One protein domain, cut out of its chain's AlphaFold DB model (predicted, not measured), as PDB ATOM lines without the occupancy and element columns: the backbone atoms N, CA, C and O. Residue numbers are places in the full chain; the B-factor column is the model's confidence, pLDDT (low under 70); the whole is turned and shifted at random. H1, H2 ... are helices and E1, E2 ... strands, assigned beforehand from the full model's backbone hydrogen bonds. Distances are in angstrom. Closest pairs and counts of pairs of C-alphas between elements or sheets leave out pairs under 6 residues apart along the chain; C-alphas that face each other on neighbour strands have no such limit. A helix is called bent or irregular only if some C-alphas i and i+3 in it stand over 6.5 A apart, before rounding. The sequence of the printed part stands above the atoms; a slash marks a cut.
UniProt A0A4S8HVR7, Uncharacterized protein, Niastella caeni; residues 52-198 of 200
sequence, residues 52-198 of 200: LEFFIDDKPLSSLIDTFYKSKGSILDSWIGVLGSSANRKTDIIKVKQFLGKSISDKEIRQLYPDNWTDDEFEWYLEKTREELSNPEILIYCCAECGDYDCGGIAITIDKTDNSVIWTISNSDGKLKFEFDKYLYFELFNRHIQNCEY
ATOM      1  N   LEU A  52      -9.716  53.198 142.683       96.38
ATOM      2  CA  LEU A  52     -10.947  53.969 142.777       96.38
ATOM      3  C   LEU A  52     -10.808  55.256 141.973       96.38
ATOM      4  O   LEU A  52      -9.966  56.102 142.260       96.38
ATOM      5  N   GLU A  53     -11.660  55.388 140.965       97.56
ATOM      6  CA  GLU A  53     -11.784  56.594 140.161       97.56
ATOM      7  C   GLU A  53     -12.749  57.570 140.842       97.56
ATOM      8  O   GLU A  53     -13.793  57.170 141.380       97.56
ATOM      9  N   PHE A  54     -12.398  58.852 140.797       98.38
ATOM     10  CA  PHE A  54     -13.240  59.946 141.249       98.38
ATOM     11  C   PHE A  54     -14.212  60.321 140.134       98.38
ATOM     12  O   PHE A  54     -13.834  60.498 138.979       98.38
ATOM     13  N   PHE A  55     -15.481  60.469 140.484       98.56
ATOM     14  CA  PHE A  55     -16.518  60.941 139.580       98.56
ATOM     15  C   PHE A  55     -17.099  62.241 140.114       98.56
ATOM     16  O   PHE A  55     -17.500  62.292 141.278       98.56
ATOM     17  N   ILE A  56     -17.173  63.248 139.248       98.44
ATOM     18  CA  ILE A  56     -17.754  64.562 139.521       98.44
ATOM     19  C   ILE A  56     -18.934  64.742 138.574       98.44
ATOM     20  O   ILE A  56     -18.760  64.695 137.356       98.44
ATOM     21  N   ASP A  57     -20.138  64.859 139.135       98.06
ATOM     22  CA  ASP A  57     -21.401  64.904 138.384       98.06
ATOM     23  C   ASP A  57     -21.514  63.766 137.359       98.06
ATOM     24  O   ASP A  57     -21.780  63.963 136.173       98.06
ATOM     25  N   ASP A  58     -21.240  62.549 137.837       97.19
ATOM     26  CA  ASP A  58     -21.260  61.307 137.059       97.19
ATOM     27  C   ASP A  58     -20.255  61.241 135.888       97.19
ATOM     28  O   ASP A  58     -20.251  60.260 135.140       97.19
ATOM     29  N   LYS A  59     -19.331  62.205 135.778       97.94
ATOM     30  CA  LYS A  59     -18.206  62.177 134.833       97.94
ATOM     31  C   LYS A  59     -16.912  61.766 135.539       97.94
ATOM     32  O   LYS A  59     -16.645  62.273 136.628       97.94
ATOM     33  N   PRO A  60     -16.089  60.882 134.949       97.69
ATOM     34  CA  PRO A  60     -14.804  60.524 135.538       97.69
ATOM     35  C   PRO A  60     -13.880  61.745 135.544       97.69
ATOM     36  O   PRO A  60     -13.725  62.423 134.524       97.69
ATOM     37  N   LEU A  61     -13.259  62.014 136.690       98.31
ATOM     38  CA  LEU A  61     -12.365  63.152 136.882       98.31
ATOM     39  C   LEU A  61     -11.174  63.090 135.919       98.31
ATOM     40  O   LEU A  61     -10.779  64.122 135.385       98.31
ATOM     41  N   SER A  62     -10.680  61.895 135.596       96.69
ATOM     42  CA  SER A  62      -9.635  61.698 134.590       96.69
ATOM     43  C   SER A  62      -9.996  62.298 133.230       96.69
ATOM     44  O   SER A  62      -9.188  63.017 132.651       96.69
ATOM     45  N   SER A  63     -11.239  62.137 132.768       96.38
ATOM     46  CA  SER A  63     -11.703  62.745 131.511       96.38
ATOM     47  C   SER A  63     -11.838  64.271 131.595       96.38
ATOM     48  O   SER A  63     -11.558  64.982 130.622       96.38
ATOM     49  N   LEU A  64     -12.242  64.798 132.756       97.81
ATOM     50  CA  LEU A  64     -12.286  66.244 132.996       97.81
ATOM     51  C   LEU A  64     -10.872  66.842 132.968       97.81
ATOM     52  O   LEU A  64     -10.658  67.898 132.373       97.81
ATOM     53  N   ILE A  65      -9.905  66.129 133.546       97.25
ATOM     54  CA  ILE A  65      -8.489  66.491 133.547       97.25
ATOM     55  C   ILE A  65      -7.897  66.414 132.132       97.25
ATOM     56  O   ILE A  65      -7.218  67.353 131.716       97.25
ATOM     57  N   ASP A  66      -8.194  65.360 131.368       95.69
ATOM     58  CA  ASP A  66      -7.763  65.219 129.969       95.69
ATOM     59  C   ASP A  66      -8.210  66.419 129.127       95.69
ATOM     60  O   ASP A  66      -7.430  66.987 128.358       95.69
ATOM     61  N   THR A  67      -9.457  66.851 129.329       96.38
ATOM     62  CA  THR A  67     -10.023  68.029 128.662       96.38
ATOM     63  C   THR A  67      -9.315  69.311 129.097       96.38
ATOM     64  O   THR A  67      -8.958  70.136 128.255       96.38
ATOM     65  N   PHE A  68      -9.086  69.479 130.400       96.62
ATOM     66  CA  PHE A  68      -8.429  70.657 130.964       96.62
ATOM     67  C   PHE A  68      -6.984  70.822 130.469       96.62
ATOM     68  O   PHE A  68      -6.597  71.923 130.080       96.62
ATOM     69  N   TYR A  69      -6.217  69.732 130.398       94.69
ATOM     70  CA  TYR A  69      -4.856  69.733 129.854       94.69
ATOM     71  C   TYR A  69      -4.792  69.709 128.323       94.69
ATOM     72  O   TYR A  69      -3.702  69.829 127.763       94.69
ATOM     73  N   LYS A  70      -5.931  69.554 127.632       94.00
ATOM     74  CA  LYS A  70      -5.990  69.337 126.176       94.00
ATOM     75  C   LYS A  70      -5.097  68.161 125.751       94.00
ATOM     76  O   LYS A  70      -4.398  68.219 124.734       94.00
ATOM     77  N   SER A  71      -5.099  67.103 126.560       87.44
ATOM     78  CA  SER A  71      -4.269  65.918 126.364       87.44
ATOM     79  C   SER A  71      -4.634  65.202 125.061       87.44
ATOM     80  O   SER A  71      -5.801  65.098 124.689       87.44
ATOM     81  N   LYS A  72      -3.629  64.665 124.359       88.25
ATOM     82  CA  LYS A  72      -3.834  63.833 123.152       88.25
ATOM     83  C   LYS A  72      -4.260  62.391 123.464       88.25
ATOM     84  O   LYS A  72      -4.622  61.657 122.550       88.25
ATOM     85  N   GLY A  73      -4.160  61.990 124.725       87.06
ATOM     86  CA  GLY A  73      -4.508  60.673 125.252       87.06
ATOM     87  C   GLY A  73      -5.037  60.821 126.672       87.06
ATOM     88  O   GLY A  73      -5.237  61.951 127.125       87.06
ATOM     89  N   SER A  74      -5.253  59.706 127.366       89.88
ATOM     90  CA  SER A  74      -5.772  59.768 128.729       89.88
ATOM     91  C   SER A  74      -4.646  59.860 129.748       89.88
ATOM     92  O   SER A  74      -3.648  59.147 129.643       89.88
ATOM     93  N   ILE A  75      -4.831  60.651 130.808       92.00
ATOM     94  CA  ILE A  75      -3.946  60.610 131.973       92.00
ATOM     95  C   ILE A  75      -3.843  59.194 132.550       92.00
ATOM     96  O   ILE A  75      -2.807  58.864 133.121       92.00
ATOM     97  N   LEU A  76      -4.856  58.341 132.338       90.88
ATOM     98  CA  LEU A  76      -4.869  56.946 132.784       90.88
ATOM     99  C   LEU A  76      -3.817  56.055 132.103       90.88
ATOM    100  O   LEU A  76      -3.521  54.956 132.581       90.88
ATOM    101  N   ASP A  77      -3.187  56.538 131.032       85.50
ATOM    102  CA  ASP A  77      -2.045  55.866 130.410       85.50
ATOM    103  C   ASP A  77      -0.798  55.891 131.311       85.50
ATOM    104  O   ASP A  77       0.037  54.977 131.234       85.50
ATOM    105  N   SER A  78      -0.706  56.887 132.200       86.62
ATOM    106  CA  SER A  78       0.442  57.134 133.085       86.62
ATOM    107  C   SER A  78       0.080  57.160 134.570       86.62
ATOM    108  O   SER A  78       0.914  56.798 135.399       86.62
ATOM    109  N   TRP A  79      -1.150  57.544 134.916       92.12
ATOM    110  CA  TRP A  79      -1.569  57.849 136.281       92.12
ATOM    111  C   TRP A  79      -2.865  57.122 136.649       92.12
ATOM    112  O   TRP A  79      -3.792  57.072 135.859       92.12
ATOM    113  N   ILE A  80      -2.978  56.585 137.857       93.25
ATOM    114  CA  ILE A  80      -4.215  55.968 138.371       93.25
ATOM    115  C   ILE A  80      -4.606  56.607 139.694       93.25
ATOM    116  O   ILE A  80      -3.759  57.193 140.361       93.25
ATOM    117  N   GLY A  81      -5.876  56.486 140.080       95.06
ATOM    118  CA  GLY A  81      -6.349  57.017 141.355       95.06
ATOM    119  C   GLY A  81      -5.543  56.462 142.529       95.06
ATOM    120  O   GLY A  81      -5.250  55.268 142.588       95.06
ATOM    121  N   VAL A  82      -5.184  57.336 143.470       94.69
ATOM    122  CA  VAL A  82      -4.381  56.960 144.647       94.69
ATOM    123  C   VAL A  82      -5.096  55.952 145.545       94.69
ATOM    124  O   VAL A  82      -4.455  55.065 146.100       94.69
ATOM    125  N   LEU A  83      -6.425  56.033 145.643       95.50
ATOM    126  CA  LEU A  83      -7.222  55.122 146.463       95.50
ATOM    127  C   LEU A  83      -7.411  53.773 145.765       95.50
ATOM    128  O   LEU A  83      -7.720  53.708 144.575       95.50
ATOM    129  N   GLY A  84      -7.267  52.687 146.518       92.06
ATOM    130  CA  GLY A  84      -7.466  51.323 146.033       92.06
ATOM    131  C   GLY A  84      -6.391  50.815 145.067       92.06
ATOM    132  O   GLY A  84      -6.537  49.701 144.572       92.06
ATOM    133  N   SER A  85      -5.340  51.600 144.804       89.44
ATOM    134  CA  SER A  85      -4.219  51.218 143.932       89.44
ATOM    135  C   SER A  85      -3.129  50.416 144.653       89.44
ATOM    136  O   SER A  85      -2.355  49.705 144.005       89.44
ATOM    137  N   SER A  86      -3.075  50.519 145.985       85.44
ATOM    138  CA  SER A  86      -2.203  49.728 146.855       85.44
ATOM    139  C   SER A  86      -2.806  48.351 147.124       85.44
ATOM    140  O   SER A  86      -4.014  48.208 147.334       85.44
ATOM    141  N   ALA A  87      -1.951  47.326 147.187       81.00
ATOM    142  CA  ALA A  87      -2.363  45.996 147.635       81.00
ATOM    143  C   ALA A  87      -2.828  46.012 149.104       81.00
ATOM    144  O   ALA A  87      -3.756  45.292 149.475       81.00
ATOM    145  N   ASN A  88      -2.217  46.865 149.934       83.12
ATOM    146  CA  ASN A  88      -2.634  47.072 151.311       83.12
ATOM    147  C   ASN A  88      -3.677  48.190 151.380       83.12
ATOM    148  O   ASN A  88      -3.344  49.359 151.534       83.12
ATOM    149  N   ARG A  89      -4.961  47.834 151.324       85.00
ATOM    150  CA  ARG A  89      -6.054  48.822 151.354       85.00
ATOM    151  C   ARG A  89      -6.111  49.668 152.623       85.00
ATOM    152  O   ARG A  89      -6.706  50.736 152.595       85.00
ATOM    153  N   LYS A  90      -5.488  49.239 153.727       90.00
ATOM    154  CA  LYS A  90      -5.437  50.052 154.950       90.00
ATOM    155  C   LYS A  90      -4.654  51.348 154.738       90.00
ATOM    156  O   LYS A  90      -4.967  52.343 155.383       90.00
ATOM    157  N   THR A  91      -3.697  51.383 153.804       90.31
ATOM    158  CA  THR A  91      -2.921  52.601 153.524       90.31
ATOM    159  C   THR A  91      -3.767  53.712 152.896       90.31
ATOM    160  O   THR A  91      -3.416  54.880 153.039       90.31
ATOM    161  N   ASP A  92      -4.928  53.395 152.302       94.50
ATOM    162  CA  ASP A  92      -5.888  54.407 151.830       94.50
ATOM    163  C   ASP A  92      -6.340  55.347 152.962       94.50
ATOM    164  O   ASP A  92      -6.687  56.500 152.704       94.50
ATOM    165  N   ILE A  93      -6.326  54.887 154.221       95.44
ATOM    166  CA  ILE A  93      -6.740  55.682 155.387       95.44
ATOM    167  C   ILE A  93      -5.888  56.950 155.523       95.44
ATOM    168  O   ILE A  93      -6.435  58.007 155.842       95.44
ATOM    169  N   ILE A  94      -4.583  56.874 155.233       94.81
ATOM    170  CA  ILE A  94      -3.669  58.031 155.256       94.81
ATOM    171  C   ILE A  94      -4.181  59.090 154.279       94.81
ATOM    172  O   ILE A  94      -4.440  60.237 154.652       94.81
ATOM    173  N   LYS A  95      -4.418  58.667 153.037       94.69
ATOM    174  CA  LYS A  95      -4.848  59.539 151.950       94.69
ATOM    175  C   LYS A  95      -6.230  60.138 152.202       94.69
ATOM    176  O   LYS A  95      -6.448  61.331 152.004       94.69
ATOM    177  N   VAL A  96      -7.165  59.339 152.711       96.75
ATOM    178  CA  VAL A  96      -8.495  59.844 153.059       96.75
ATOM    179  C   VAL A  96      -8.445  60.835 154.219       96.75
ATOM    180  O   VAL A  96      -9.158  61.841 154.192       96.75
ATOM    181  N   LYS A  97      -7.584  60.628 155.219       95.75
ATOM    182  CA  LYS A  97      -7.392  61.627 156.275       95.75
ATOM    183  C   LYS A  97      -6.831  62.942 155.729       95.75
ATOM    184  O   LYS A  97      -7.334  63.985 156.145       95.75
ATOM    185  N   GLN A  98      -5.921  62.916 154.747       95.56
ATOM    186  CA  GLN A  98      -5.497  64.132 154.034       95.56
ATOM    187  C   GLN A  98      -6.676  64.826 153.342       95.56
ATOM    188  O   GLN A  98      -6.888  66.019 153.553       95.56
ATOM    189  N   PHE A  99      -7.512  64.087 152.601       97.31
ATOM    190  CA  PHE A  99      -8.710  64.648 151.959       97.31
ATOM    191  C   PHE A  99      -9.675  65.299 152.956       97.31
ATOM    192  O   PHE A  99     -10.322  66.297 152.638       97.31
ATOM    193  N   LEU A 100      -9.760  64.753 154.169       96.44
ATOM    194  CA  LEU A 100     -10.563  65.286 155.267       96.44
ATOM    195  C   LEU A 100      -9.851  66.400 156.054       96.44
ATOM    196  O   LEU A 100     -10.483  67.042 156.896       96.44
ATOM    197  N   GLY A 101      -8.573  66.680 155.780       94.88
ATOM    198  CA  GLY A 101      -7.700  67.571 156.554       94.88
ATOM    199  C   GLY A 101      -7.583  67.168 158.025       94.88
ATOM    200  O   GLY A 101      -7.613  68.031 158.898       94.88
ATOM    201  N   LYS A 102      -7.543  65.862 158.299       94.38
ATOM    202  CA  LYS A 102      -7.307  65.298 159.631       94.38
ATOM    203  C   LYS A 102      -5.825  64.974 159.780       94.38
ATOM    204  O   LYS A 102      -5.231  64.401 158.869       94.38
ATOM    205  N   SER A 103      -5.256  65.278 160.942       92.88
ATOM    206  CA  SER A 103      -3.934  64.775 161.304       92.88
ATOM    207  C   SER A 103      -3.968  63.259 161.519       92.88
ATOM    208  O   SER A 103      -5.007  62.663 161.828       92.88
ATOM    209  N   ILE A 104      -2.813  62.629 161.337       94.44
ATOM    210  CA  ILE A 104      -2.579  61.220 161.635       94.44
ATOM    211  C   ILE A 104      -1.258  61.118 162.392       94.44
ATOM    212  O   ILE A 104      -0.276  61.758 162.025       94.44
ATOM    213  N   SER A 105      -1.262  60.372 163.490       95.50
ATOM    214  CA  SER A 105      -0.064  60.149 164.299       95.50
ATOM    215  C   SER A 105       0.795  59.014 163.740       95.50
ATOM    216  O   SER A 105       0.280  58.096 163.105       95.50
ATOM    217  N   ASP A 106       2.088  59.010 164.063       95.44
ATOM    218  CA  ASP A 106       3.003  57.921 163.683       95.44
ATOM    219  C   ASP A 106       2.525  56.555 164.190       95.44
ATOM    220  O   ASP A 106       2.632  55.546 163.495       95.44
ATOM    221  N   LYS A 107       1.923  56.526 165.386       94.44
ATOM    222  CA  LYS A 107       1.318  55.318 165.956       94.44
ATOM    223  C   LYS A 107       0.182  54.792 165.081       94.44
ATOM    224  O   LYS A 107       0.087  53.586 164.872       94.44
ATOM    225  N   GLU A 108      -0.678  55.678 164.587       94.25
ATOM    226  CA  GLU A 108      -1.743  55.292 163.662       94.25
ATOM    227  C   GLU A 108      -1.169  54.827 162.324       94.25
ATOM    228  O   GLU A 108      -1.651  53.832 161.800       94.25
ATOM    229  N   ILE A 109      -0.120  55.478 161.801       94.62
ATOM    230  CA  ILE A 109       0.565  55.033 160.577       94.62
ATOM    231  C   ILE A 109       1.111  53.612 160.771       94.62
ATOM    232  O   ILE A 109       0.828  52.745 159.947       94.62
ATOM    233  N   ARG A 110       1.808  53.328 161.882       93.00
ATOM    234  CA  ARG A 110       2.388  52.001 162.170       93.00
ATOM    235  C   ARG A 110       1.355  50.877 162.132       93.00
ATOM    236  O   ARG A 110       1.662  49.801 161.626       93.00
ATOM    237  N   GLN A 111       0.141  51.139 162.621       92.69
ATOM    238  CA  GLN A 111      -0.970  50.178 162.657       92.69
ATOM    239  C   GLN A 111      -1.533  49.823 161.269       92.69
ATOM    240  O   GLN A 111      -2.305  48.868 161.139       92.69
ATOM    241  N   LEU A 112      -1.186  50.587 160.228       91.69
ATOM    242  CA  LEU A 112      -1.609  50.319 158.852       91.69
ATOM    243  C   LEU A 112      -0.665  49.360 158.121       91.69
ATOM    244  O   LEU A 112      -1.062  48.797 157.100       91.69
ATOM    245  N   TYR A 113       0.551  49.167 158.630       89.94
ATOM    246  CA  TYR A 113       1.580  48.316 158.035       89.94
ATOM    247  C   TYR A 113       1.706  46.980 158.780       89.94
ATOM    248  O   TYR A 113       1.245  46.869 159.915       89.94
ATOM    249  N   PRO A 114       2.297  45.942 158.157       89.12
ATOM    250  CA  PRO A 114       2.456  44.639 158.795       89.12
ATOM    251  C   PRO A 114       3.196  44.722 160.139       89.12
ATOM    252  O   PRO A 114       4.254  45.344 160.248       89.12
ATOM    253  N   ASP A 115       2.666  44.070 161.174       88.50
ATOM    254  CA  ASP A 115       3.268  44.090 162.518       88.50
ATOM    255  C   ASP A 115       4.642  43.406 162.556       88.50
ATOM    256  O   ASP A 115       5.461  43.717 163.412       88.50
ATOM    257  N   ASN A 116       4.915  42.510 161.604       90.69
ATOM    258  CA  ASN A 116       6.170  41.769 161.512       90.69
ATOM    259  C   ASN A 116       7.325  42.550 160.866       90.69
ATOM    260  O   ASN A 116       8.420  42.001 160.789       90.69
ATOM    261  N   TRP A 117       7.092  43.770 160.377       90.19
ATOM    262  CA  TRP A 117       8.181  44.646 159.947       90.19
ATOM    263  C   TRP A 117       8.990  45.115 161.154       90.19
ATOM    264  O   TRP A 117       8.428  45.513 162.180       90.19
ATOM    265  N   THR A 118      10.309  45.068 161.013       92.00
ATOM    266  CA  THR A 118      11.249  45.717 161.926       92.00
ATOM    267  C   THR A 118      11.079  47.236 161.891       92.00
ATOM    268  O   THR A 118      10.521  47.791 160.941       92.00
ATOM    269  N   ASP A 119      11.567  47.918 162.927       89.19
ATOM    270  CA  ASP A 119      11.516  49.382 162.974       89.19
ATOM    271  C   ASP A 119      12.314  49.998 161.812       89.19
ATOM    272  O   ASP A 119      11.812  50.904 161.155       89.19
ATOM    273  N   ASP A 120      13.475  49.431 161.464       89.56
ATOM    274  CA  ASP A 120      14.293  49.884 160.328       89.56
ATOM    275  C   ASP A 120      13.565  49.733 158.977       89.56
ATOM    276  O   ASP A 120      13.642  50.614 158.121       89.56
ATOM    277  N   GLU A 121      12.832  48.630 158.772       88.50
ATOM    278  CA  GLU A 121      12.023  48.428 157.560       88.50
ATOM    279  C   GLU A 121      10.860  49.423 157.474       88.50
ATOM    280  O   GLU A 121      10.485  49.840 156.377       88.50
ATOM    281  N   PHE A 122      10.277  49.797 158.614       92.94
ATOM    282  CA  PHE A 122       9.153  50.725 158.674       92.94
ATOM    283  C   PHE A 122       9.581  52.195 158.575       92.94
ATOM    284  O   PHE A 122       8.839  52.985 157.987       92.94
ATOM    285  N   GLU A 123      10.752  52.564 159.099       93.19
ATOM    286  CA  GLU A 123      11.181  53.964 159.216       93.19
ATOM    287  C   GLU A 123      11.160  54.685 157.864       93.19
ATOM    288  O   GLU A 123      10.611  55.778 157.761       93.19
ATOM    289  N   TRP A 124      11.622  54.030 156.792       88.81
ATOM    290  CA  TRP A 124      11.568  54.608 155.444       88.81
ATOM    291  C   TRP A 124      10.135  54.971 155.008       88.81
ATOM    292  O   TRP A 124       9.894  56.047 154.458       88.81
ATOM    293  N   TYR A 125       9.153  54.105 155.289       88.50
ATOM    294  CA  TYR A 125       7.745  54.370 154.968       88.50
ATOM    295  C   TYR A 125       7.150  55.453 155.861       88.50
ATOM    296  O   TYR A 125       6.315  56.240 155.404       88.50
ATOM    297  N   LEU A 126       7.558  55.499 157.131       93.38
ATOM    298  CA  LEU A 126       7.124  56.525 158.068       93.38
ATOM    299  C   LEU A 126       7.620  57.908 157.635       93.38
ATOM    300  O   LEU A 126       6.820  58.841 157.565       93.38
ATOM    301  N   GLU A 127       8.903  58.033 157.296       92.19
ATOM    302  CA  GLU A 127       9.499  59.267 156.778       92.19
ATOM    303  C   GLU A 127       8.787  59.739 155.510       92.19
ATOM    304  O   GLU A 127       8.343  60.888 155.449       92.19
ATOM    305  N   LYS A 128       8.573  58.837 154.542       89.38
ATOM    306  CA  LYS A 128       7.853  59.156 153.302       89.38
ATOM    307  C   LYS A 128       6.415  59.593 153.547       89.38
ATOM    308  O   LYS A 128       5.950  60.566 152.958       89.38
ATOM    309  N   THR A 129       5.728  58.932 154.475       91.38
ATOM    310  CA  THR A 129       4.367  59.316 154.860       91.38
ATOM    311  C   THR A 129       4.348  60.704 155.513       91.38
ATOM    312  O   THR A 129       3.466  61.506 155.224       91.38
ATOM    313  N   ARG A 130       5.315  61.028 156.381       93.31
ATOM    314  CA  ARG A 130       5.416  62.356 157.014       93.31
ATOM    315  C   ARG A 130       5.705  63.456 155.992       93.31
ATOM    316  O   ARG A 130       5.066  64.506 156.054       93.31
ATOM    317  N   GLU A 131       6.623  63.207 155.059       91.19
ATOM    318  CA  GLU A 131       6.921  64.109 153.939       91.19
ATOM    319  C   GLU A 131       5.638  64.414 153.150       91.19
ATOM    320  O   GLU A 131       5.246  65.574 153.007       91.19
ATOM    321  N   GLU A 132       4.913  63.371 152.750       89.88
ATOM    322  CA  GLU A 132       3.650  63.482 152.022       89.88
ATOM    323  C   GLU A 132       2.570  64.246 152.810       89.88
ATOM    324  O   GLU A 132       1.873  65.095 152.253       89.88
ATOM    325  N   LEU A 133       2.426  63.976 154.111       91.94
ATOM    326  CA  LEU A 133       1.460  64.648 154.988       91.94
ATOM    327  C   LEU A 133       1.769  66.133 155.203       91.94
ATOM    328  O   LEU A 133       0.856  66.894 155.526       91.94
ATOM    329  N   SER A 134       3.027  66.541 155.036       91.12
ATOM    330  CA  SER A 134       3.449  67.940 155.145       91.12
ATOM    331  C   SER A 134       3.194  68.755 153.871       91.12
ATOM    332  O   SER A 134       3.229  69.987 153.917       91.12
ATOM    333  N   ASN A 135       2.916  68.091 152.745       91.19
ATOM    334  CA  ASN A 135       2.718  68.753 151.465       91.19
ATOM    335  C   ASN A 135       1.316  69.399 151.387       91.19
ATOM    336  O   ASN A 135       0.313  68.716 151.617       91.19
ATOM    337  N   PRO A 136       1.204  70.703 151.055       91.06
ATOM    338  CA  PRO A 136      -0.095  71.345 150.831       91.06
ATOM    339  C   PRO A 136      -0.838  70.795 149.603       91.06
ATOM    340  O   PRO A 136      -2.065  70.907 149.527       91.06
ATOM    341  N   GLU A 137      -0.115  70.220 148.643       94.50
ATOM    342  CA  GLU A 137      -0.684  69.535 147.492       94.50
ATOM    343  C   GLU A 137      -0.893  68.052 147.804       94.50
ATOM    344  O   GLU A 137       0.016  67.334 148.220       94.50
ATOM    345  N   ILE A 138      -2.108  67.570 147.563       95.75
ATOM    346  CA  ILE A 138      -2.488  66.184 147.814       95.75
ATOM    347  C   ILE A 138      -2.610  65.475 146.472       95.75
ATOM    348  O   ILE A 138      -3.479  65.795 145.661       95.75
ATOM    349  N   LEU A 139      -1.762  64.474 146.245       95.31
ATOM    350  CA  LEU A 139      -1.861  63.623 145.061       95.31
ATOM    351  C   LEU A 139      -3.181  62.837 145.069       95.31
ATOM    352  O   LEU A 139      -3.503  62.166 146.051       95.31
ATOM    353  N   ILE A 140      -3.929  62.936 143.965       97.00
ATOM    354  CA  ILE A 140      -5.180  62.203 143.695       97.00
ATOM    355  C   ILE A 140      -5.017  61.165 142.582       97.00
ATOM    356  O   ILE A 140      -5.756  60.180 142.565       97.00
ATOM    357  N   TYR A 141      -4.009  61.322 141.718       95.94
ATOM    358  CA  TYR A 141      -3.527  60.256 140.843       95.94
ATOM    359  C   TYR A 141      -2.019  60.067 141.027       95.94
ATOM    360  O   TYR A 141      -1.288  61.055 141.035       95.94
ATOM    361  N   CYS A 142      -1.563  58.820 141.144       92.56
ATOM    362  CA  CYS A 142      -0.152  58.428 141.259       92.56
ATOM    363  C   CYS A 142       0.282  57.560 140.074       92.56
ATOM    364  O   CYS A 142      -0.538  57.169 139.240       92.56
ATOM    365  N   CYS A 143       1.581  57.255 139.984       89.75
ATOM    366  CA  CYS A 143       2.138  56.438 138.909       89.75
ATOM    367  C   CYS A 143       1.383  55.114 138.738       89.75
ATOM    368  O   CYS A 143       1.285  54.294 139.655       89.75
ATOM    369  N   ALA A 144       0.893  54.867 137.525       86.88
ATOM    370  CA  ALA A 144       0.156  53.655 137.208       86.88
ATOM    371  C   ALA A 144       0.997  52.382 137.377       86.88
ATOM    372  O   ALA A 144       0.438  51.310 137.615       86.88
ATOM    373  N   GLU A 145       2.327  52.492 137.310       81.56
ATOM    374  CA  GLU A 145       3.199  51.321 137.349       81.56
ATOM    375  C   GLU A 145       3.605  50.943 138.773       81.56
ATOM    376  O   GLU A 145       3.318  49.833 139.217       81.56
ATOM    377  N   CYS A 146       4.215  51.866 139.516       78.81
ATOM    378  CA  CYS A 146       4.696  51.606 140.877       78.81
ATOM    379  C   CYS A 146       3.738  52.087 141.974       78.81
ATOM    380  O   CYS A 146       3.808  51.582 143.086       78.81
ATOM    381  N   GLY A 147       2.821  53.014 141.682       77.62
ATOM    382  CA  GLY A 147       2.031  53.699 142.714       77.62
ATOM    383  C   GLY A 147       2.848  54.659 143.584       77.62
ATOM    384  O   GLY A 147       2.308  55.179 144.552       77.62
ATOM    385  N   ASP A 148       4.119  54.879 143.240       75.19
ATOM    386  CA  ASP A 148       5.041  55.746 143.967       75.19
ATOM    387  C   ASP A 148       4.727  57.222 143.702       75.19
ATOM    388  O   ASP A 148       4.435  57.618 142.565       75.19
ATOM    389  N   TYR A 149       4.804  58.019 144.762       70.12
ATOM    390  CA  TYR A 149       4.592  59.459 144.761       70.12
ATOM    391  C   TYR A 149       5.794  60.216 144.180       70.12
ATOM    392  O   TYR A 149       5.602  61.238 143.518       70.12
ATOM    393  N   ASP A 150       7.011  59.674 144.312       77.44
ATOM    394  CA  ASP A 150       8.239  60.286 143.780       77.44
ATOM    395  C   ASP A 150       8.291  60.226 142.238       77.44
ATOM    396  O   ASP A 150       9.032  60.962 141.587       77.44
ATOM    397  N   CYS A 151       7.445  59.392 141.619       84.25
ATOM    398  CA  CYS A 151       7.247  59.367 140.168       84.25
ATOM    399  C   CYS A 151       6.355  60.511 139.652       84.25
ATOM    400  O   CYS A 151       6.137  60.611 138.441       84.25
ATOM    401  N   GLY A 152       5.840  61.360 140.544       86.94
ATOM    402  CA  GLY A 152       4.893  62.421 140.233       86.94
ATOM    403  C   GLY A 152       3.452  61.922 140.105       86.94
ATOM    404  O   GLY A 152       3.114  60.775 140.411       86.94
ATOM    405  N   GLY A 153       2.578  62.817 139.653       93.44
ATOM    406  CA  GLY A 153       1.163  62.525 139.481       93.44
ATOM    407  C   GLY A 153       0.328  63.785 139.308       93.44
ATOM    408  O   GLY A 153       0.845  64.844 138.955       93.44
ATOM    409  N   ILE A 154      -0.976  63.664 139.552       96.06
ATOM    410  CA  ILE A 154      -1.896  64.805 139.538       96.06
ATOM    411  C   ILE A 154      -2.303  65.120 140.969       96.06
ATOM    412  O   ILE A 154      -2.836  64.254 141.668       96.06
ATOM    413  N   ALA A 155      -2.057  66.359 141.386       96.88
ATOM    414  CA  ALA A 155      -2.358  66.841 142.722       96.88
ATOM    415  C   ALA A 155      -3.495  67.866 142.731       96.88
ATOM    416  O   ALA A 155      -3.806  68.503 141.721       96.88
ATOM    417  N   ILE A 156      -4.104  68.009 143.903       97.94
ATOM    418  CA  ILE A 156      -5.073  69.051 144.230       97.94
ATOM    419  C   ILE A 156      -4.590  69.852 145.430       97.94
ATOM    420  O   ILE A 156      -3.932  69.318 146.321       97.94
ATOM    421  N   THR A 157      -5.021  71.102 145.516       98.06
ATOM    422  CA  THR A 157      -5.141  71.795 146.801       98.06
ATOM    423  C   THR A 157      -6.587  71.723 147.279       98.06
ATOM    424  O   THR A 157      -7.519  71.673 146.466       98.06
ATOM    425  N   ILE A 158      -6.780  71.706 148.599       98.06
ATOM    426  CA  ILE A 158      -8.106  71.656 149.222       98.06
ATOM    427  C   ILE A 158      -8.317  72.904 150.072       98.06
ATOM    428  O   ILE A 158      -7.673  73.068 151.106       98.06
ATOM    429  N   ASP A 159      -9.293  73.716 149.681       97.69
ATOM    430  CA  ASP A 159      -9.816  74.809 150.495       97.69
ATOM    431  C   ASP A 159     -11.144  74.394 151.138       97.69
ATOM    432  O   ASP A 159     -11.890  73.566 150.604       97.69
ATOM    433  N   LYS A 160     -11.461  74.960 152.305       96.25
ATOM    434  CA  LYS A 160     -12.709  74.675 153.024       96.25
ATOM    435  C   LYS A 160     -13.398  75.967 153.420       96.25
ATOM    436  O   LYS A 160     -12.758  76.889 153.916       96.25
ATOM    437  N   THR A 161     -14.713  75.985 153.260       95.38
ATOM    438  CA  THR A 161     -15.590  77.006 153.827       95.38
ATOM    439  C   THR A 161     -16.440  76.387 154.943       95.38
ATOM    440  O   THR A 161     -16.254  75.224 155.341       95.38
ATOM    441  N   ASP A 162     -17.398  77.151 155.462       95.38
ATOM    442  CA  ASP A 162     -18.359  76.635 156.435       95.38
ATOM    443  C   ASP A 162     -19.152  75.456 155.863       95.38
ATOM    444  O   ASP A 162     -19.287  74.436 156.545       95.38
ATOM    445  N   ASN A 163     -19.548  75.544 154.586       97.12
ATOM    446  CA  ASN A 163     -20.489  74.618 153.946       97.12
ATOM    447  C   ASN A 163     -19.916  73.856 152.744       97.12
ATOM    448  O   ASN A 163     -20.568  72.938 152.250       97.12
ATOM    449  N   SER A 164     -18.714  74.195 152.273       98.12
ATOM    450  CA  SER A 164     -18.130  73.569 151.086       98.12
ATOM    451  C   SER A 164     -16.678  73.138 151.246       98.12
ATOM    452  O   SER A 164     -15.934  73.623 152.105       98.12
ATOM    453  N   VAL A 165     -16.293  72.178 150.408       98.50
ATOM    454  CA  VAL A 165     -14.910  71.751 150.184       98.50
ATOM    455  C   VAL A 165     -14.593  72.002 148.717       98.50
ATOM    456  O   VAL A 165     -15.334  71.552 147.845       98.50
ATOM    457  N   ILE A 166     -13.506  72.716 148.444       98.62
ATOM    458  CA  ILE A 166     -13.127  73.123 147.095       98.62
ATOM    459  C   ILE A 166     -11.834  72.414 146.720       98.62
ATOM    460  O   ILE A 166     -10.807  72.600 147.370       98.62
ATOM    461  N   TRP A 167     -11.881  71.613 145.660       98.62
ATOM    462  CA  TRP A 167     -10.684  71.057 145.036       98.62
ATOM    463  C   TRP A 167     -10.215  71.981 143.926       98.62
ATOM    464  O   TRP A 167     -11.016  72.406 143.092       98.62
ATOM    465  N   THR A 168      -8.914  72.254 143.892       98.62
ATOM    466  CA  THR A 168      -8.285  72.999 142.800       98.62
ATOM    467  C   THR A 168      -7.134  72.194 142.211       98.62
ATOM    468  O   THR A 168      -6.184  71.870 142.917       98.62
ATOM    469  N   ILE A 169      -7.194  71.927 140.906       97.94
ATOM    470  CA  ILE A 169      -6.063  71.450 140.102       97.94
ATOM    471  C   ILE A 169      -5.513  72.663 139.355       97.94
ATOM    472  O   ILE A 169      -6.257  73.339 138.643       97.94
ATOM    473  N   SER A 170      -4.227  72.961 139.527       95.38
ATOM    474  CA  SER A 170      -3.575  74.105 138.879       95.38
ATOM    475  C   SER A 170      -2.565  73.636 137.837       95.38
ATOM    476  O   SER A 170      -1.885  72.634 138.034       95.38
ATOM    477  N   ASN A 171      -2.445  74.378 136.740       90.00
ATOM    478  CA  ASN A 171      -1.360  74.232 135.772       90.00
ATOM    479  C   ASN A 171      -0.905  75.615 135.271       90.00
ATOM    480  O   ASN A 171      -1.382  76.642 135.756       90.00
ATOM    481  N   SER A 172       0.021  75.653 134.309       88.81
ATOM    482  CA  SER A 172       0.497  76.910 133.710       88.81
ATOM    483  C   SER A 172      -0.608  77.728 133.035       88.81
ATOM    484  O   SER A 172      -0.490  78.946 132.929       88.81
ATOM    485  N   ASP A 173      -1.672  77.062 132.590       88.94
ATOM    486  CA  ASP A 173      -2.687  77.617 131.697       88.94
ATOM    487  C   ASP A 173      -3.972  78.011 132.443       88.94
ATOM    488  O   ASP A 173      -4.860  78.644 131.867       88.94
ATOM    489  N   GLY A 174      -4.097  77.656 133.726       95.19
ATOM    490  CA  GLY A 174      -5.248  78.004 134.544       95.19
ATOM    491  C   GLY A 174      -5.479  77.086 135.738       95.19
ATOM    492  O   GLY A 174      -4.579  76.433 136.268       95.19
ATOM    493  N   LYS A 175      -6.735  77.078 136.196       97.62
ATOM    494  CA  LYS A 175      -7.196  76.296 137.346       97.62
ATOM    495  C   LYS A 175      -8.501  75.590 137.005       97.62
ATOM    496  O   LYS A 175      -9.435  76.233 136.528       97.62
ATOM    497  N   LEU A 176      -8.575  74.302 137.309       97.94
ATOM    498  CA  LEU A 176      -9.801  73.514 137.298       97.94
ATOM    499  C   LEU A 176     -10.296  73.389 138.738       97.94
ATOM    500  O   LEU A 176      -9.547  72.948 139.610       97.94
ATOM    501  N   LYS A 177     -11.532  73.823 138.996       98.25
ATOM    502  CA  LYS A 177     -12.110  73.877 140.341       98.25
ATOM    503  C   LYS A 177     -13.385  73.060 140.429       98.25
ATOM    504  O   LYS A 177     -14.190  73.097 139.504       98.25
ATOM    505  N   PHE A 178     -13.561  72.412 141.572       98.56
ATOM    506  CA  PHE A 178     -14.769  71.678 141.925       98.56
ATOM    507  C   PHE A 178     -15.179  72.047 143.343       98.56
ATOM    508  O   PHE A 178     -14.327  72.083 144.232       98.56
ATOM    509  N   GLU A 179     -16.457  72.332 143.552       98.62
ATOM    510  CA  GLU A 179     -16.998  72.738 144.847       98.62
ATOM    511  C   GLU A 179     -18.060  71.749 145.316       98.62
ATOM    512  O   GLU A 179     -19.163  71.673 144.771       98.62
ATOM    513  N   PHE A 180     -17.740  71.032 146.386       98.56
ATOM    514  CA  PHE A 180     -18.587  69.997 146.959       98.56
ATOM    515  C   PHE A 180     -19.304  70.492 148.207       98.56
ATOM    516  O   PHE A 180     -18.746  71.268 148.987       98.56
ATOM    517  N   ASP A 181     -20.500  69.957 148.447       98.50
ATOM    518  CA  ASP A 181     -21.125  70.040 149.765       98.50
ATOM    519  C   ASP A 181     -20.235  69.347 150.803       98.50
ATOM    520  O   ASP A 181     -19.814  68.197 150.628       98.50
ATOM    521  N   LYS A 182     -19.937  70.052 151.894       97.94
ATOM    522  CA  LYS A 182     -19.013  69.572 152.922       97.94
ATOM    523  C   LYS A 182     -19.519  68.320 153.627       97.94
ATOM    524  O   LYS A 182     -18.716  67.437 153.919       97.94
ATOM    525  N   TYR A 183     -20.816  68.208 153.899       97.75
ATOM    526  CA  TYR A 183     -21.357  67.049 154.606       97.75
ATOM    527  C   TYR A 183     -21.294  65.799 153.734       97.75
ATOM    528  O   TYR A 183     -20.773  64.776 154.181       97.75
ATOM    529  N   LEU A 184     -21.723  65.898 152.474       98.12
ATOM    530  CA  LEU A 184     -21.670  64.785 151.523       98.12
ATOM    531  C   LEU A 184     -20.229  64.363 151.210       98.12
ATOM    532  O   LEU A 184     -19.936  63.168 151.133       98.12
ATOM    533  N   TYR A 185     -19.313  65.328 151.090       98.50
ATOM    534  CA  TYR A 185     -17.886  65.064 150.917       98.50
ATOM    535  C   TYR A 185     -17.318  64.263 152.097       98.50
ATOM    536  O   TYR A 185     -16.676  63.226 151.911       98.50
ATOM    537  N   PHE A 186     -17.577  64.712 153.328       97.94
ATOM    538  CA  PHE A 186     -17.094  64.030 154.527       97.94
ATOM    539  C   PHE A 186     -17.740  62.652 154.691       97.94
ATOM    540  O   PHE A 186     -17.057  61.703 155.076       97.94
ATOM    541  N   GLU A 187     -19.033  62.516 154.391       98.00
ATOM    542  CA  GLU A 187     -19.743  61.238 154.451       98.00
ATOM    543  C   GLU A 187     -19.119  60.201 153.508       98.00
ATOM    544  O   GLU A 187     -18.825  59.082 153.940       98.00
ATOM    545  N   LEU A 188     -18.856  60.576 152.249       98.12
ATOM    546  CA  LEU A 188     -18.231  59.705 151.250       98.12
ATOM    547  C   LEU A 188     -16.907  59.123 151.760       98.12
ATOM    548  O   LEU A 188     -16.684  57.912 151.706       98.12
ATOM    549  N   PHE A 189     -16.038  59.986 152.276       98.00
ATOM    550  CA  PHE A 189     -14.700  59.604 152.709       98.00
ATOM    551  C   PHE A 189     -14.688  58.861 154.050       98.00
ATOM    552  O   PHE A 189     -13.965  57.874 154.192       98.00
ATOM    553  N   ASN A 190     -15.534  59.237 155.011       96.62
ATOM    554  CA  ASN A 190     -15.680  58.464 156.249       96.62
ATOM    555  C   ASN A 190     -16.216  57.048 155.964       96.62
ATOM    556  O   ASN A 190     -15.748  56.083 156.568       96.62
ATOM    557  N   ARG A 191     -17.136  56.897 154.999       96.06
ATOM    558  CA  ARG A 191     -17.604  55.580 154.542       96.06
ATOM    559  C   ARG A 191     -16.474  54.759 153.909       96.06
ATOM    560  O   ARG A 191     -16.424  53.548 154.101       96.06
ATOM    561  N   HIS A 192     -15.558  55.398 153.175       95.25
ATOM    562  CA  HIS A 192     -14.378  54.713 152.629       95.25
ATOM    563  C   HIS A 192     -13.451  54.187 153.728       95.25
ATOM    564  O   HIS A 192     -13.044  53.030 153.654       95.25
ATOM    565  N   ILE A 193     -13.183  54.981 154.774       93.19
ATOM    566  CA  ILE A 193     -12.390  54.535 155.938       93.19
ATOM    567  C   ILE A 193     -13.010  53.280 156.560       93.19
ATOM    568  O   ILE A 193     -12.314  52.281 156.729       93.19
ATOM    569  N   GLN A 194     -14.323  53.283 156.809       91.31
ATOM    570  CA  GLN A 194     -15.025  52.126 157.379       91.31
ATOM    571  C   GLN A 194     -14.853  50.858 156.528       91.31
ATOM    572  O   GLN A 194     -14.621  49.778 157.066       91.31
ATOM    573  N   ASN A 195     -14.913  50.982 155.199       89.38
ATOM    574  CA  ASN A 195     -14.700  49.853 154.288       89.38
ATOM    575  C   ASN A 195     -13.244  49.348 154.272       89.38
ATOM    576  O   ASN A 195     -13.011  48.197 153.905       89.38
ATOM    577  N   CYS A 196     -12.271  50.196 154.623       87.31
ATOM    578  CA  CYS A 196     -10.860  49.812 154.723       87.31
ATOM    579  C   CYS A 196     -10.555  49.098 156.044       87.31
ATOM    580  O   CYS A 196      -9.769  48.153 156.063       87.31
ATOM    581  N   GLU A 197     -11.180  49.537 157.139       83.69
ATOM    582  CA  GLU A 197     -11.039  48.919 158.462       83.69
ATOM    583  C   GLU A 197     -11.773  47.573 158.550       83.69
ATOM    584  O   GLU A 197     -11.268  46.633 159.163       83.69
ATOM    585  N   TYR A 198     -12.929  47.463 157.885       77.56
ATOM    586  CA  TYR A 198     -13.806  46.292 157.926       77.56
ATOM    587  C   TYR A 198     -14.182  45.831 156.505       77.56
ATOM    588  O   TYR A 198     -15.320  46.037 156.064       77.56
TER     589      TYR A 198
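AT A GLANCE: This is residues 52 to 198 of the 200 residues of an uncharacterized protein of Niastella caeni (UniProt A0A4S8HVR7). A five-stranded sheet, curled like part of a barrel, has H1 over its hollow near one end and the side-by-side helices H2 and H5 packed on it farther along. H3 and H4 make a small corner beyond H2, and the link between them reaches the end of the longest axis. The printed part has 147 residues, with five named helices and six named strands in the order E1 H1 E2 H2 H3 H4 E3 E4 E5 E6 H5. The sheet, in the order E2 E3 E4 E5 E6, is antiparallel, and the class is mixed, helices and strands. The whole is compact, with a radius of gyration of the C-alphas of 15.7 A and spans of 46 by 36 by 26 A.

IN THESE COORDINATES: In the sheet, E2 is residues 79 to 81, E3 138 to 143, E4 153 to 160 at 22.9 A, E5 164 to 171 at 22.7 A and E6 174 to 181 at 23.4 A. E1, residues 52 to 56, begins at C-alpha 52 (-10.947, 53.969, 142.777). H1 is residues 61 to 69, H2 89 to 100 at 17.5 A, and H3 106 to 110. H4, residues 119 to 134, is 21.7 A long and only just irregular: C-alphas 121 and 124 are 6.55 A apart. H5, residues 182 to 197, is 22.8 A long and ends at C-alpha 197 (-11.039, 48.919, 158.462).

HOW THE PARTS SIT: E3 to E6 form a meander, each strand the antiparallel neighbour of the one before. Within hydrogen-bond range are N 80 and O 142 at 2.9 A for E2 and E3, N 138 and O 156 at 2.8 A for E3 and E4, N 166 and O 159 at 2.8 A for E4 and E5, and N 176 and O 169 at 2.8 A for E5 and E6. The pairing of E4 is staggered: residues 153 to 156 with E3, 157 to 160 with E5. H1, H2 and H5 are on one face of the sheet, in two layers, helices over strands. H1 has a height over the sheet of 8.2 A. H2 runs along E3, at 3 degrees on the local plane. H2 and H5 touch at a shallow tilt of 18 degrees, opposite ways, with the C-alphas of Lys 90 and Cys 196 closest at 5.4 A. H4 touches H3 with residues 122 to 126 alone, the C-alphas of Asp 106 and Leu 126 closest at 7.1 A; neither is on the sheet. E1 pairs with no named strand; its closest C-alpha to E2 is that of Glu 53, 5.6 A from that of Gly 81. In H1, H3 and H5 every O i to N i+4 pair is within hydrogen-bond range; in H2 5 of 8 are, in H4 10 of 12.

THE WHOLE: The C-alphas farthest apart, of Asn 116 and Asp 173, are 47.5 A apart. The printed part has no cut and no long link. The mean pLDDT of the printed part is 92.9, and no printed residue is under 70.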